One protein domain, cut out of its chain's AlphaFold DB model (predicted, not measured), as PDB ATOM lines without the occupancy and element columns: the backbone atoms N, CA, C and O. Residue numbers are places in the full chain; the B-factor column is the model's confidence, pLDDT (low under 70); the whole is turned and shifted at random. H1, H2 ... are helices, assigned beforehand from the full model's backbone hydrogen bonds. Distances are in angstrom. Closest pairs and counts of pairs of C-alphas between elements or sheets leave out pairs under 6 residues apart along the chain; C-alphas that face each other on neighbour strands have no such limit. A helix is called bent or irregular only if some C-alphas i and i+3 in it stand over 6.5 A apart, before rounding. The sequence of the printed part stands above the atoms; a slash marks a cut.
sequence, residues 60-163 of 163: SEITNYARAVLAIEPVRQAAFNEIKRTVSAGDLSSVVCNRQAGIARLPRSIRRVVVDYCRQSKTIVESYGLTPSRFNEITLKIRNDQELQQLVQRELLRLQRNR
ATOM      1  N   SER A  60      -3.588 -47.621  32.877       96.56
ATOM      2  CA  SER A  60      -2.363 -47.126  33.512       96.56
ATOM      3  C   SER A  60      -1.195 -47.026  32.531       96.56
ATOM      4  O   SER A  60      -0.416 -46.077  32.613       96.56
ATOM      5  N   GLU A  61      -1.066 -47.970  31.593       97.56
ATOM      6  CA  GLU A  61      -0.035 -47.913  30.552       97.56
ATOM      7  C   GLU A  61      -0.272 -46.738  29.603       97.56
ATOM      8  O   GLU A  61       0.678 -46.031  29.270       97.56
ATOM      9  N   ILE A  62      -1.528 -46.468  29.233       97.81
ATOM     10  CA  ILE A  62      -1.897 -45.311  28.405       97.81
ATOM     11  C   ILE A  62      -1.606 -43.995  29.129       97.81
ATOM     12  O   ILE A  62      -0.972 -43.103  28.558       97.81
ATOM     13  N   THR A  63      -1.998 -43.874  30.400       98.19
ATOM     14  CA  THR A  63      -1.699 -42.689  31.212       98.19
ATOM     15  C   THR A  63      -0.193 -42.477  31.365       98.19
ATOM     16  O   THR A  63       0.295 -41.357  31.198       98.19
ATOM     17  N   ASN A  64       0.569 -43.531  31.663       98.56
ATOM     18  CA  ASN A  64       2.019 -43.435  31.829       98.56
ATOM     19  C   ASN A  64       2.727 -43.121  30.506       98.56
ATOM     20  O   ASN A  64       3.646 -42.301  30.488       98.56
ATOM     21  N   TYR A  65       2.249 -43.676  29.391       98.56
ATOM     22  CA  TYR A  65       2.722 -43.329  28.053       98.56
ATOM     23  C   TYR A  65       2.496 -41.845  27.755       98.56
ATOM     24  O   TYR A  65       3.431 -41.144  27.367       98.56
ATOM     25  N   ALA A  66       1.286 -41.335  27.995       98.31
ATOM     26  CA  ALA A  66       0.954 -39.933  27.768       98.31
ATOM     27  C   ALA A  66       1.802 -38.988  28.643       98.31
ATOM     28  O   ALA A  66       2.306 -37.974  28.154       98.31
ATOM     29  N   ARG A  67       2.032 -39.338  29.917       98.56
ATOM     30  CA  ARG A  67       2.947 -38.599  30.806       98.56
ATOM     31  C   ARG A  67       4.377 -38.579  30.266       98.56
ATOM     32  O   ARG A  67       4.970 -37.503  30.190       98.56
ATOM     33  N   ALA A  68       4.897 -39.731  29.840       98.62
ATOM     34  CA  ALA A  68       6.232 -39.843  29.266       98.62
ATOM     35  C   ALA A  68       6.371 -39.006  27.985       98.62
ATOM     36  O   ALA A  68       7.328 -38.248  27.861       98.62
ATOM     37  N   VAL A  69       5.395 -39.060  27.069       98.31
ATOM     38  CA  VAL A  69       5.377 -38.232  25.848       98.31
ATOM     39  C   VAL A  69       5.460 -36.745  26.190       98.31
ATOM     40  O   VAL A  69       6.305 -36.035  25.647       98.31
ATOM     41  N   LEU A  70       4.629 -36.270  27.122       98.25
ATOM     42  CA  LEU A  70       4.625 -34.858  27.506       98.25
ATOM     43  C   LEU A  70       5.919 -34.421  28.209       98.25
ATOM     44  O   LEU A  70       6.290 -33.253  28.116       98.25
ATOM     45  N   ALA A  71       6.584 -35.320  28.936       98.31
ATOM     46  CA  ALA A  71       7.863 -35.045  29.588       98.31
ATOM     47  C   ALA A  71       9.053 -35.108  28.611       98.31
ATOM     48  O   ALA A  71      10.015 -34.361  28.769       98.31
ATOM     49  N   ILE A  72       8.979 -35.949  27.576       98.38
ATOM     50  CA  ILE A  72       9.990 -36.032  26.510       98.38
ATOM     51  C   ILE A  72       9.934 -34.813  25.590       98.38
ATOM     52  O   ILE A  72      10.977 -34.377  25.109       98.38
ATOM     53  N   GLU A  73       8.748 -34.259  25.333       97.81
ATOM     54  CA  GLU A  73       8.555 -33.127  24.419       97.81
ATOM     55  C   GLU A  73       9.558 -31.971  24.627       97.81
ATOM     56  O   GLU A  73      10.250 -31.631  23.664       97.81
ATOM     57  N   PRO A  74       9.740 -31.392  25.833       97.88
ATOM     58  CA  PRO A  74      10.725 -30.326  26.034       97.88
ATOM     59  C   PRO A  74      12.166 -30.778  25.757       97.88
ATOM     60  O   PRO A  74      12.940 -30.017  25.177       97.88
ATOM     61  N   VAL A  75      12.524 -32.021  26.098       97.94
ATOM     62  CA  VAL A  75      13.852 -32.591  25.803       97.94
ATOM     63  C   VAL A  75      14.060 -32.715  24.294       97.94
ATOM     64  O   VAL A  75      15.124 -32.358  23.783       97.94
ATOM     65  N   ARG A  76      13.034 -33.160  23.553       95.69
ATOM     66  CA  ARG A  76      13.070 -33.232  22.086       95.69
ATOM     67  C   ARG A  76      13.281 -31.852  21.481       95.69
ATOM     68  O   ARG A  76      14.110 -31.703  20.587       95.69
ATOM     69  N   GLN A  77      12.551 -30.849  21.964       96.19
ATOM     70  CA  GLN A  77      12.662 -29.489  21.446       96.19
ATOM     71  C   GLN A  77      14.020 -28.862  21.759       96.19
ATOM     72  O   GLN A  77      14.592 -28.209  20.889       96.19
ATOM     73  N   ALA A  78      14.576 -29.090  22.951       95.50
ATOM     74  CA  ALA A  78      15.923 -28.643  23.295       95.50
ATOM     75  C   ALA A  78      16.974 -29.264  22.358       95.50
ATOM     76  O   ALA A  78      17.728 -28.531  21.717       95.50
ATOM     77  N   ALA A  79      16.946 -30.591  22.192       93.88
ATOM     78  CA  ALA A  79      17.859 -31.306  21.303       93.88
ATOM     79  C   ALA A  79      17.733 -30.836  19.846       93.88
ATOM     80  O   ALA A  79      18.734 -30.570  19.184       93.88
ATOM     81  N   PHE A  80      16.502 -30.676  19.347       92.19
ATOM     82  CA  PHE A  80      16.259 -30.166  17.999       92.19
ATOM     83  C   PHE A  80      16.780 -28.733  17.832       92.19
ATOM     84  O   PHE A  80      17.434 -28.421  16.839       92.19
ATOM     85  N   ASN A  81      16.544 -27.861  18.814       92.50
ATOM     86  CA  ASN A  81      17.007 -26.476  18.782       92.50
ATOM     87  C   ASN A  81      18.532 -26.344  18.784       92.50
ATOM     88  O   ASN A  81      19.042 -25.393  18.187       92.50
ATOM     89  N   GLU A  82      19.241 -27.279  19.412       91.88
ATOM     90  CA  GLU A  82      20.703 -27.323  19.417       91.88
ATOM     91  C   GLU A  82      21.264 -27.697  18.037       91.88
ATOM     92  O   GLU A  82      22.227 -27.088  17.571       91.88
ATOM     93  N   ILE A  83      20.625 -28.638  17.336       90.75
ATOM     94  CA  ILE A  83      21.171 -29.205  16.092       90.75
ATOM     95  C   ILE A  83      20.600 -28.597  14.807       90.75
ATOM     96  O   ILE A  83      21.230 -28.722  13.758       90.75
ATOM     97  N   LYS A  84      19.451 -27.906  14.857       86.06
ATOM     98  CA  LYS A  84      18.727 -27.402  13.668       86.06
ATOM     99  C   LYS A  84      19.530 -26.481  12.745       86.06
ATOM    100  O   LYS A  84      19.153 -26.305  11.595       86.06
ATOM    101  N   ARG A  85      20.607 -25.857  13.238       84.31
ATOM    102  CA  ARG A  85      21.488 -24.993  12.427       84.31
ATOM    103  C   ARG A  85      22.569 -25.767  11.671       84.31
ATOM    104  O   ARG A  85      23.258 -25.187  10.841       84.31
ATOM    105  N   THR A  86      22.748 -27.044  11.985       80.69
ATOM    106  CA  THR A  86      23.894 -27.849  11.545       80.69
ATOM    107  C   THR A  86      23.466 -29.131  10.836       80.69
ATOM    108  O   THR A  86      24.272 -29.730  10.133       80.69
ATOM    109  N   VAL A  87      22.213 -29.558  11.001       75.94
ATOM    110  CA  VAL A  87      21.692 -30.792  10.418       75.94
ATOM    111  C   VAL A  87      20.456 -30.498   9.574       75.94
ATOM    112  O   VAL A  87      19.570 -29.755  10.002       75.94
ATOM    113  N   SER A  88      20.381 -31.090   8.383       73.88
ATOM    114  CA  SER A  88      19.152 -31.045   7.593       73.88
ATOM    115  C   SER A  88      18.123 -31.983   8.223       73.88
ATOM    116  O   SER A  88      18.468 -33.064   8.699       73.88
ATOM    117  N   ALA A  89      16.839 -31.615   8.198       68.38
ATOM    118  CA  ALA A  89      15.766 -32.454   8.752       68.38
ATOM    119  C   ALA A  89      15.767 -33.891   8.179       68.38
ATOM    120  O   ALA A  89      15.445 -34.839   8.894       68.38
ATOM    121  N   GLY A  90      16.191 -34.062   6.920       68.88
ATOM    122  CA  GLY A  90      16.331 -35.370   6.273       68.88
ATOM    123  C   GLY A  90      17.360 -36.294   6.933       68.88
ATOM    124  O   GLY A  90      17.112 -37.495   7.029       68.88
ATOM    125  N   ASP A  91      18.454 -35.759   7.480       73.94
ATOM    126  CA  ASP A  91      19.520 -36.567   8.093       73.94
ATOM    127  C   ASP A  91      19.071 -37.198   9.422       73.94
ATOM    128  O   ASP A  91      19.582 -38.241   9.840       73.94
ATOM    129  N   LEU A  92      18.068 -36.598  10.074       76.38
ATOM    130  CA  LEU A  92      17.503 -37.085  11.334       76.38
ATOM    131  C   LEU A  92      16.479 -38.211  11.144       76.38
ATOM    132  O   LEU A  92      16.204 -38.946  12.089       76.38
ATOM    133  N   SER A  93      15.942 -38.394   9.934       73.62
ATOM    134  CA  SER A  93      14.887 -39.382   9.645       73.62
ATOM    135  C   SER A  93      15.305 -40.837   9.906       73.62
ATOM    136  O   SER A  93      14.470 -41.683  10.219       73.62
ATOM    137  N   SER A  94      16.606 -41.129   9.818       73.88
ATOM    138  CA  SER A  94      17.172 -42.465  10.046       73.88
ATOM    139  C   SER A  94      17.577 -42.732  11.504       73.88
ATOM    140  O   SER A  94      18.010 -43.839  11.842       73.88
ATOM    141  N   VAL A  95      17.455 -41.728  12.376       84.31
ATOM    142  CA  VAL A  95      17.896 -41.811  13.767       84.31
ATOM    143  C   VAL A  95      16.848 -42.543  14.597       84.31
ATOM    144  O   VAL A  95      15.755 -42.043  14.848       84.31
ATOM    145  N   VAL A  96      17.216 -43.728  15.078       86.69
ATOM    146  CA  VAL A  96      16.426 -44.491  16.047       86.69
ATOM    147  C   VAL A  96      17.306 -44.763  17.259       86.69
ATOM    148  O   VAL A  96      18.397 -45.310  17.120       86.69
ATOM    149  N   CYS A  97      16.837 -44.403  18.454       90.00
ATOM    150  CA  CYS A  97      17.639 -44.457  19.681       90.00
ATOM    151  C   CYS A  97      18.171 -45.852  20.047       90.00
ATOM    152  O   CYS A  97      19.153 -45.957  20.776       90.00
ATOM    153  N   ASN A  98      17.563 -46.922  19.529       83.38
ATOM    154  CA  ASN A  98      18.016 -48.299  19.729       83.38
ATOM    155  C   ASN A  98      18.894 -48.843  18.581       83.38
ATOM    156  O   ASN A  98      19.259 -50.016  18.608       83.38
ATOM    157  N   ARG A  99      19.248 -48.027  17.575       86.06
ATOM    158  CA  ARG A  99      20.090 -48.426  16.435       86.06
ATOM    159  C   ARG A  99      21.322 -47.535  16.314       86.06
ATOM    160  O   ARG A  99      21.259 -46.418  15.804       86.06
ATOM    161  N   GLN A 100      22.477 -48.080  16.690       85.38
ATOM    162  CA  GLN A 100      23.753 -47.359  16.631       85.38
ATOM    163  C   GLN A 100      24.131 -46.914  15.210       85.38
ATOM    164  O   GLN A 100      24.701 -45.841  15.045       85.38
ATOM    165  N   ALA A 101      23.777 -47.693  14.182       85.81
ATOM    166  CA  ALA A 101      24.132 -47.396  12.792       85.81
ATOM    167  C   ALA A 101      23.590 -46.041  12.296       85.81
ATOM    168  O   ALA A 101      24.294 -45.338  11.575       85.81
ATOM    169  N   GLY A 102      22.373 -45.651  12.701       84.31
ATOM    170  CA  GLY A 102      21.793 -44.351  12.335       84.31
ATOM    171  C   GLY A 102      22.532 -43.192  13.005       84.31
ATOM    172  O   GLY A 102      22.884 -42.212  12.358       84.31
ATOM    173  N   ILE A 103      22.875 -43.352  14.286       88.50
ATOM    174  CA  ILE A 103      23.620 -42.347  15.060       88.50
ATOM    175  C   ILE A 103      25.056 -42.207  14.534       88.50
ATOM    176  O   ILE A 103      25.571 -41.100  14.397       88.50
ATOM    177  N   ALA A 104      25.710 -43.318  14.191       87.81
ATOM    178  CA  ALA A 104      27.089 -43.333  13.710       87.81
ATOM    179  C   ALA A 104      27.284 -42.609  12.368       87.81
ATOM    180  O   ALA A 104      28.404 -42.205  12.063       87.81
ATOM    181  N   ARG A 105      26.220 -42.413  11.581       87.38
ATOM    182  CA  ARG A 105      26.260 -41.655  10.319       87.38
ATOM    183  C   ARG A 105      26.196 -40.142  10.520       87.38
ATOM    184  O   ARG A 105      26.571 -39.400   9.621       87.38
ATOM    185  N   LEU A 106      25.779 -39.682  11.697       87.56
ATOM    186  CA  LEU A 106      25.685 -38.257  11.994       87.56
ATOM    187  C   LEU A 106      27.081 -37.621  12.134       87.56
ATOM    188  O   LEU A 106      28.036 -38.305  12.535       87.56
ATOM    189  N   PRO A 107      27.220 -36.305  11.894       88.31
ATOM    190  CA  PRO A 107      28.431 -35.569  12.245       88.31
ATOM    191  C   PRO A 107      28.752 -35.707  13.740       88.31
ATOM    192  O   PRO A 107      27.848 -35.781  14.574       88.31
ATOM    193  N   ARG A 108      30.042 -35.728  14.109       86.19
ATOM    194  CA  ARG A 108      30.471 -35.970  15.505       86.19
ATOM    195  C   ARG A 108      29.847 -34.995  16.512       86.19
ATOM    196  O   ARG A 108      29.496 -35.426  17.607       86.19
ATOM    197  N   SER A 109      29.684 -33.725  16.139       82.31
ATOM    198  CA  SER A 109      29.035 -32.698  16.966       82.31
ATOM    199  C   SER A 109      27.566 -33.020  17.266       82.31
ATOM    200  O   SER A 109      27.109 -32.793  18.380       82.31
ATOM    201  N   ILE A 110      26.851 -33.625  16.315       90.00
ATOM    202  CA  ILE A 110      25.427 -33.978  16.433       90.00
ATOM    203  C   ILE A 110      25.226 -35.264  17.238       90.00
ATOM    204  O   ILE A 110      24.252 -35.390  17.980       90.00
ATOM    205  N   ARG A 111      26.161 -36.221  17.134       91.62
ATOM    206  CA  ARG A 111      26.067 -37.514  17.837       91.62
ATOM    207  C   ARG A 111      25.862 -37.346  19.334       91.62
ATOM    208  O   ARG A 111      25.053 -38.071  19.899       91.62
ATOM    209  N   ARG A 112      26.584 -36.410  19.964       92.31
ATOM    210  CA  ARG A 112      26.475 -36.163  21.408       92.31
ATOM    211  C   ARG A 112      25.046 -35.779  21.788       92.31
ATOM    212  O   ARG A 112      24.450 -36.460  22.611       92.31
ATOM    213  N   VAL A 113      24.483 -34.780  21.109       93.06
ATOM    214  CA  VAL A 113      23.121 -34.287  21.365       93.06
ATOM    215  C   VAL A 113      22.086 -35.397  21.197       93.06
ATOM    216  O   VAL A 113      21.217 -35.581  22.044       93.06
ATOM    217  N   VAL A 114      22.207 -36.195  20.133       93.19
ATOM    218  CA  VAL A 114      21.295 -37.320  19.876       93.19
ATOM    219  C   VAL A 114      21.426 -38.414  20.936       93.19
ATOM    220  O   VAL A 114      20.416 -38.929  21.409       93.19
ATOM    221  N   VAL A 115      22.648 -38.772  21.335       94.56
ATOM    222  CA  VAL A 115      22.885 -39.773  22.386       94.56
ATOM    223  C   VAL A 115      22.324 -39.297  23.725       94.56
ATOM    224  O   VAL A 115      21.692 -40.083  24.433       94.56
ATOM    225  N   ASP A 116      22.512 -38.023  24.060       95.81
ATOM    226  CA  ASP A 116      21.993 -37.439  25.293       95.81
ATOM    227  C   ASP A 116      20.462 -37.349  25.278       95.81
ATOM    228  O   ASP A 116      19.836 -37.707  26.276       95.81
ATOM    229  N   TYR A 117      19.848 -36.984  24.146       96.19
ATOM    230  CA  TYR A 117      18.397 -37.070  23.944       96.19
ATOM    231  C   TYR A 117      17.892 -38.498  24.175       96.19
ATOM    232  O   TYR A 117      17.016 -38.719  25.006       96.19
ATOM    233  N   CYS A 118      18.495 -39.489  23.513       95.88
ATOM    234  CA  CYS A 118      18.089 -40.886  23.642       95.88
ATOM    235  C   CYS A 118      18.217 -41.411  25.081       95.88
ATOM    236  O   CYS A 118      17.344 -42.145  25.548       95.88
ATOM    237  N   ARG A 119      19.274 -41.016  25.804       97.44
ATOM    238  CA  ARG A 119      19.470 -41.376  27.217       97.44
ATOM    239  C   ARG A 119      18.393 -40.755  28.109       97.44
ATOM    240  O   ARG A 119      17.815 -41.453  28.943       97.44
ATOM    241  N   GLN A 120      18.111 -39.467  27.927       98.25
ATOM    242  CA  GLN A 120      17.100 -38.750  28.706       98.25
ATOM    243  C   GLN A 120      15.696 -39.287  28.430       98.25
ATOM    244  O   GLN A 120      14.970 -39.586  29.373       98.25
ATOM    245  N   SER A 121      15.334 -39.503  27.162       97.94
ATOM    246  CA  SER A 121      14.045 -40.099  26.806       97.94
ATOM    247  C   SER A 121      13.871 -41.480  27.424       97.94
ATOM    248  O   SER A 121      12.825 -41.746  28.003       97.94
ATOM    249  N   LYS A 122      14.902 -42.336  27.376       97.88
ATOM    250  CA  LYS A 122      14.872 -43.645  28.046       97.88
ATOM    251  C   LYS A 122      14.600 -43.500  29.549       97.88
ATOM    252  O   LYS A 122      13.712 -44.165  30.066       97.88
ATOM    253  N   THR A 123      15.322 -42.599  30.214       98.44
ATOM    254  CA  THR A 123      15.184 -42.359  31.659       98.44
ATOM    255  C   THR A 123      13.774 -41.881  32.022       98.44
ATOM    256  O   THR A 123      13.201 -42.340  33.003       98.44
ATOM    257  N   ILE A 124      13.187 -40.994  31.212       98.62
ATOM    258  CA  ILE A 124      11.813 -40.503  31.403       98.62
ATOM    259  C   ILE A 124      10.786 -41.624  31.207       98.62
ATOM    260  O   ILE A 124       9.833 -41.731  31.970       98.62
ATOM    261  N   VAL A 125      10.958 -42.467  30.185       98.38
ATOM    262  CA  VAL A 125      10.068 -43.619  29.958       98.38
ATOM    263  C   VAL A 125      10.076 -44.547  31.174       98.38
ATOM    264  O   VAL A 125       9.014 -44.918  31.676       98.38
ATOM    265  N   GLU A 126      11.268 -44.863  31.678       98.31
ATOM    266  CA  GLU A 126      11.458 -45.745  32.831       98.31
ATOM    267  C   GLU A 126      10.916 -45.128  34.131       98.31
ATOM    268  O   GLU A 126      10.310 -45.838  34.932       98.31
ATOM    269  N   SER A 127      11.033 -43.808  34.323       98.62
ATOM    270  CA  SER A 127      10.518 -43.135  35.526       98.62
ATOM    271  C   SER A 127       8.989 -43.123  35.626       98.62
ATOM    272  O   SER A 127       8.452 -43.032  36.730       98.62
ATOM    273  N   TYR A 128       8.277 -43.275  34.505       98.44
ATOM    274  CA  TYR A 128       6.824 -43.474  34.480       98.44
ATOM    275  C   TYR A 128       6.412 -44.956  34.484       98.44
ATOM    276  O   TYR A 128       5.245 -45.268  34.257       98.44
ATOM    277  N   GLY A 129       7.337 -45.879  34.762       97.94
ATOM    278  CA  GLY A 129       7.031 -47.301  34.929       97.94
ATOM    279  C   GLY A 129       6.812 -48.062  33.620       97.94
ATOM    280  O   GLY A 129       6.214 -49.135  33.634       97.94
ATOM    281  N   LEU A 130       7.280 -47.529  32.488       98.19
ATOM    282  CA  LEU A 130       7.285 -48.231  31.206       98.19
ATOM    283  C   LEU A 130       8.696 -48.712  30.867       98.19
ATOM    284  O   LEU A 130       9.686 -48.041  31.142       98.19
ATOM    285  N   THR A 131       8.801 -49.849  30.185       97.56
ATOM    286  CA  THR A 131      10.055 -50.213  29.514       97.56
ATOM    287  C   THR A 131      10.148 -49.491  28.164       97.56
ATOM    288  O   THR A 131       9.113 -49.211  27.547       97.56
ATOM    289  N   PRO A 132      11.357 -49.250  27.619       95.75
ATOM    290  CA  PRO A 132      11.502 -48.701  26.268       95.75
ATOM    291  C   PRO A 132      10.791 -49.541  25.200       95.75
ATOM    292  O   PRO A 132      10.240 -48.995  24.248       95.75
ATOM    293  N   SER A 133      10.772 -50.868  25.366       96.06
ATOM    294  CA  SER A 133      10.055 -51.767  24.458       96.06
ATOM    295  C   SER A 133       8.550 -51.524  24.501       96.06
ATOM    296  O   SER A 133       7.939 -51.364  23.448       96.06
ATOM    297  N   ARG A 134       7.962 -51.434  25.702       97.06
ATOM    298  CA  ARG A 134       6.519 -51.223  25.862       97.06
ATOM    299  C   ARG A 134       6.085 -49.842  25.374       97.06
ATOM    300  O   ARG A 134       5.076 -49.726  24.689       97.06
ATOM    301  N   PHE A 135       6.886 -48.810  25.641       97.62
ATOM    302  CA  PHE A 135       6.666 -47.475  25.081       97.62
ATOM    303  C   PHE A 135       6.651 -47.504  23.546       97.62
ATOM    304  O   PHE A 135       5.715 -47.002  22.928       97.62
ATOM    305  N   ASN A 136       7.651 -48.140  22.928       95.38
ATOM    306  CA  ASN A 136       7.735 -48.248  21.471       95.38
ATOM    307  C   ASN A 136       6.580 -49.064  20.875       95.38
ATOM    308  O   ASN A 136       6.100 -48.728  19.796       95.38
ATOM    309  N   GLU A 137       6.128 -50.114  21.559       96.06
ATOM    310  CA  GLU A 137       4.973 -50.912  21.146       96.06
ATOM    311  C   GLU A 137       3.703 -50.054  21.070       96.06
ATOM    312  O   GLU A 137       3.033 -50.046  20.036       96.06
ATOM    313  N   ILE A 138       3.432 -49.253  22.110       96.31
ATOM    314  CA  ILE A 138       2.321 -48.292  22.123       96.31
ATOM    315  C   ILE A 138       2.485 -47.286  20.972       96.31
ATOM    316  O   ILE A 138       1.559 -47.096  20.182       96.31
ATOM    317  N   THR A 139       3.674 -46.686  20.813       95.56
ATOM    318  CA  THR A 139       3.966 -45.734  19.723       95.56
ATOM    319  C   THR A 139       3.705 -46.323  18.336       95.56
ATOM    320  O   THR A 139       3.194 -45.627  17.456       95.56
ATOM    321  N   LEU A 140       4.072 -47.586  18.111       94.81
ATOM    322  CA  LEU A 140       3.855 -48.264  16.835       94.81
ATOM    323  C   LEU A 140       2.379 -48.586  16.618       94.81
ATOM    324  O   LEU A 140       1.872 -48.352  15.520       94.81
ATOM    325  N   LYS A 141       1.681 -49.075  17.649       95.94
ATOM    326  CA  LYS A 141       0.269 -49.447  17.539       95.94
ATOM    327  C   LYS A 141      -0.621 -48.240  17.242       95.94
ATOM    328  O   LYS A 141      -1.475 -48.352  16.370       95.94
ATOM    329  N   ILE A 142      -0.361 -47.079  17.859       95.38
ATOM    330  CA  ILE A 142      -1.108 -45.823  17.620       95.38
ATOM    331  C   ILE A 142      -1.218 -45.477  16.125       95.38
ATOM    332  O   ILE A 142      -2.209 -44.889  15.708       95.38
ATOM    333  N   ARG A 143      -0.226 -45.835  15.297       92.50
ATOM    334  CA  ARG A 143      -0.217 -45.494  13.861       92.50
ATOM    335  C   ARG A 143      -1.315 -46.190  13.059       92.50
ATOM    336  O   ARG A 143      -1.742 -45.653  12.045       92.50
ATOM    337  N   ASN A 144      -1.733 -47.374  13.502       93.44
ATOM    338  CA  ASN A 144      -2.635 -48.254  12.758       93.44
ATOM    339  C   ASN A 144      -3.890 -48.624  13.571       93.44
ATOM    340  O   ASN A 144      -4.677 -49.458  13.131       93.44
ATOM    341  N   ASP A 145      -4.057 -48.049  14.763       94.38
ATOM    342  CA  ASP A 145      -5.167 -48.300  15.679       94.38
ATOM    343  C   ASP A 145      -5.819 -46.966  16.058       94.38
ATOM    344  O   ASP A 145      -5.331 -46.218  16.910       94.38
ATOM    345  N   GLN A 146      -6.919 -46.655  15.371       94.56
ATOM    346  CA  GLN A 146      -7.620 -45.382  15.519       94.56
ATOM    347  C   GLN A 146      -8.256 -45.227  16.907       94.56
ATOM    348  O   GLN A 146      -8.309 -44.114  17.432       94.56
ATOM    349  N   GLU A 147      -8.722 -46.316  17.522       94.00
ATOM    350  CA  GLU A 147      -9.320 -46.268  18.857       94.00
ATOM    351  C   GLU A 147      -8.253 -45.930  19.902       94.00
ATOM    352  O   GLU A 147      -8.423 -44.995  20.694       94.00
ATOM    353  N   LEU A 148      -7.105 -46.610  19.837       95.44
ATOM    354  CA  LEU A 148      -5.954 -46.326  20.689       95.44
ATOM    355  C   LEU A 148      -5.427 -44.899  20.488       95.44
ATOM    356  O   LEU A 148      -5.131 -44.207  21.465       95.44
ATOM    357  N   GLN A 149      -5.339 -44.426  19.243       96.19
ATOM    358  CA  GLN A 149      -4.932 -43.052  18.950       96.19
ATOM    359  C   GLN A 149      -5.857 -42.036  19.630       96.19
ATOM    360  O   GLN A 149      -5.385 -41.089  20.264       96.19
ATOM    361  N   GLN A 150      -7.175 -42.232  19.531       95.88
ATOM    362  CA  GLN A 150      -8.148 -41.349  20.170       95.88
ATOM    363  C   GLN A 150      -8.063 -41.406  21.700       95.88
ATOM    364  O   GLN A 150      -8.173 -40.365  22.351       95.88
ATOM    365  N   LEU A 151      -7.847 -42.592  22.278       95.38
ATOM    366  CA  LEU A 151      -7.643 -42.769  23.718       95.38
ATOM    367  C   LEU A 151      -6.433 -41.969  24.212       95.38
ATOM    368  O   LEU A 151      -6.565 -41.147  25.119       95.38
ATOM    369  N   VAL A 152      -5.281 -42.136  23.561       97.00
ATOM    370  CA  VAL A 152      -4.046 -41.413  23.896       97.00
ATOM    371  C   VAL A 152      -4.226 -39.903  23.724       97.00
ATOM    372  O   VAL A 152      -3.818 -39.137  24.594       97.00
ATOM    373  N   GLN A 153      -4.879 -39.453  22.648       97.06
ATOM    374  CA  GLN A 153      -5.123 -38.027  22.416       97.06
ATOM    375  C   GLN A 153      -5.993 -37.403  23.516       97.06
ATOM    376  O   GLN A 153      -5.691 -36.311  24.004       97.06
ATOM    377  N   ARG A 154      -7.068 -38.087  23.934       97.38
ATOM    378  CA  ARG A 154      -7.910 -37.628  25.049       97.38
ATOM    379  C   ARG A 154      -7.118 -37.546  26.347       97.38
ATOM    380  O   ARG A 154      -7.271 -36.574  27.086       97.38
ATOM    381  N   GLU A 155      -6.262 -38.530  26.597       97.69
ATOM    382  CA  GLU A 155      -5.445 -38.583  27.804       97.69
ATOM    383  C   GLU A 155      -4.392 -37.467  27.846       97.69
ATOM    384  O   GLU A 155      -4.241 -36.802  28.872       97.69
ATOM    385  N   LEU A 156      -3.737 -37.169  26.718       97.88
ATOM    386  CA  LEU A 156      -2.823 -36.028  26.590       97.88
ATOM    387  C   LEU A 156      -3.527 -34.703  26.922       97.88
ATOM    388  O   LEU A 156      -3.024 -33.926  27.736       97.88
ATOM    389  N   LEU A 157      -4.718 -34.472  26.358       97.81
ATOM    390  CA  LEU A 157      -5.514 -33.270  26.632       97.81
ATOM    391  C   LEU A 157      -5.955 -33.190  28.098       97.81
ATOM    392  O   LEU A 157      -5.939 -32.114  28.696       97.81
ATOM    393  N   ARG A 158      -6.349 -34.322  28.694       97.75
ATOM    394  CA  ARG A 158      -6.727 -34.396  30.111       97.75
ATOM    395  C   ARG A 158      -5.557 -34.006  31.012       97.75
ATOM    396  O   ARG A 158      -5.742 -33.201  31.919       97.75
ATOM    397  N   LEU A 159      -4.365 -34.540  30.749       97.06
ATOM    398  CA  LEU A 159      -3.158 -34.230  31.516       97.06
ATOM    399  C   LEU A 159      -2.734 -32.767  31.370       97.06
ATOM    400  O   LEU A 159      -2.270 -32.186  32.341       97.06
ATOM    401  N   GLN A 160      -2.895 -32.165  30.191       94.38
ATOM    402  CA  GLN A 160      -2.545 -30.760  29.962       94.38
ATOM    403  C   GLN A 160      -3.503 -29.775  30.640       94.38
ATOM    404  O   GLN A 160      -3.052 -28.736  31.102       94.38
ATOM    405  N   ARG A 161      -4.802 -30.093  30.735       95.00
ATOM    406  CA  ARG A 161      -5.772 -29.253  31.467       95.00
ATOM    407  C   ARG A 161      -5.566 -29.257  32.980       95.00
ATOM    408  O   ARG A 161      -6.001 -28.330  33.646       95.00
ATOM    409  N   ASN A 162      -4.946 -30.311  33.503       83.19
ATOM    410  CA  ASN A 162      -4.721 -30.502  34.932       83.19
ATOM    411  C   ASN A 162      -3.314 -30.053  35.376       83.19
ATOM    412  O   ASN A 162      -2.863 -30.475  36.442       83.19
ATOM    413  N   ARG A 163      -2.599 -29.293  34.539       68.69
ATOM    414  CA  ARG A 163      -1.288 -28.713  34.858       68.69
ATOM    415  C   ARG A 163      -1.413 -27.302  35.399       68.69
ATOM    416  O   ARG A 163      -2.340 -26.592  34.958       68.69
TER     417      ARG A 163
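Overview. This is residues 60 to 163 of the 163 residues of the protein "DUF4168 domain-containing protein" of Neosynechococcus sphagnicola sy1 (UniProt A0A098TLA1). Two long helices, the bent H1 and H4, run side by side in opposite ways, with H1b and H4 almost exactly antiparallel; H5 and H6 lie at one end of the pair, with H6 crossing H1a at a steep angle. Near the other end the chain between them makes the two short helices H2 and H3, of which H3 packs on H4 and H2 touches no helix. The printed part has 104 residues with six named helices, in the order H1 to H6, and no named strand: the class is all helix. It is compact, with a radius of gyration of the C-alphas of 14.8 A and spans of 39 by 28 by 24 A.

Along the chain. Find C-alpha 60 at (-2.363, -47.126, 33.512), where H1, residues 60 to 83, begins. By its hydrogen bonds it was assigned as one helix, but it is bent: C-alphas 71 and 74 are 6.6 A apart. Its arms are H1a, residues 60 to 71, 16.3 A long, and H1b, residues 74 to 83, 14.5 A long. Next come H2, residues 89 to 92, and H3, residues 100 to 104. From C-alpha 108 at (30.471, -35.970, 15.505), H4 runs 29.2 A to residue 127. H5, residues 132 to 142, covers 15.6 A, and H6, residues 146 to 161, runs 22.8 A to C-alpha 161 at (-5.772, -29.253, 31.467).

Arrangement. Start from H4, the hub. It touches H1b at a shallow tilt of 4 degrees, opposite ways; look at the closest C-alphas, Ala 79 and Val 113, 6.0 A apart. With residues 124 to 125 alone H4 touches H1a, closest at the C-alphas of Ala 68 and Val 125, 5.4 A, at a shallow tilt of 34 degrees, only just short of steep. The arms H1a and H1b stand at a steep tilt of 39 degrees. With residues 111 to 115 alone H4 touches H3, closest at the C-alphas of Ile 103 and Arg 111, 6.1 A. H4 and H5 touch only at the corner, about perpendicular at 89 degrees, the C-alphas of Lys 122 and Pro 132 being closest at 6.3 A. H6 touches H1a at a steep tilt of 59 degrees, the same way; the C-alphas of Ala 66 and Leu 156 are closest at 5.6 A. H4 and H6 are apart. Every O i to N i+4 pair is within hydrogen-bond range in H1a, H1b, H3, H5 and H6, against 14 of 16 in H4; H2 is too short for such a pair.

Size, cuts and confidence. The two C-alphas farthest apart, those of Arg 108 and Glu 147, are 41.2 A apart. The printed part has no cut and ends at residue 163, the chain's last. No link is long; H2 to H3 is short, the others tight. The mean pLDDT of the printed part is 92.3, and residues 89, 90 and 163 are under 70.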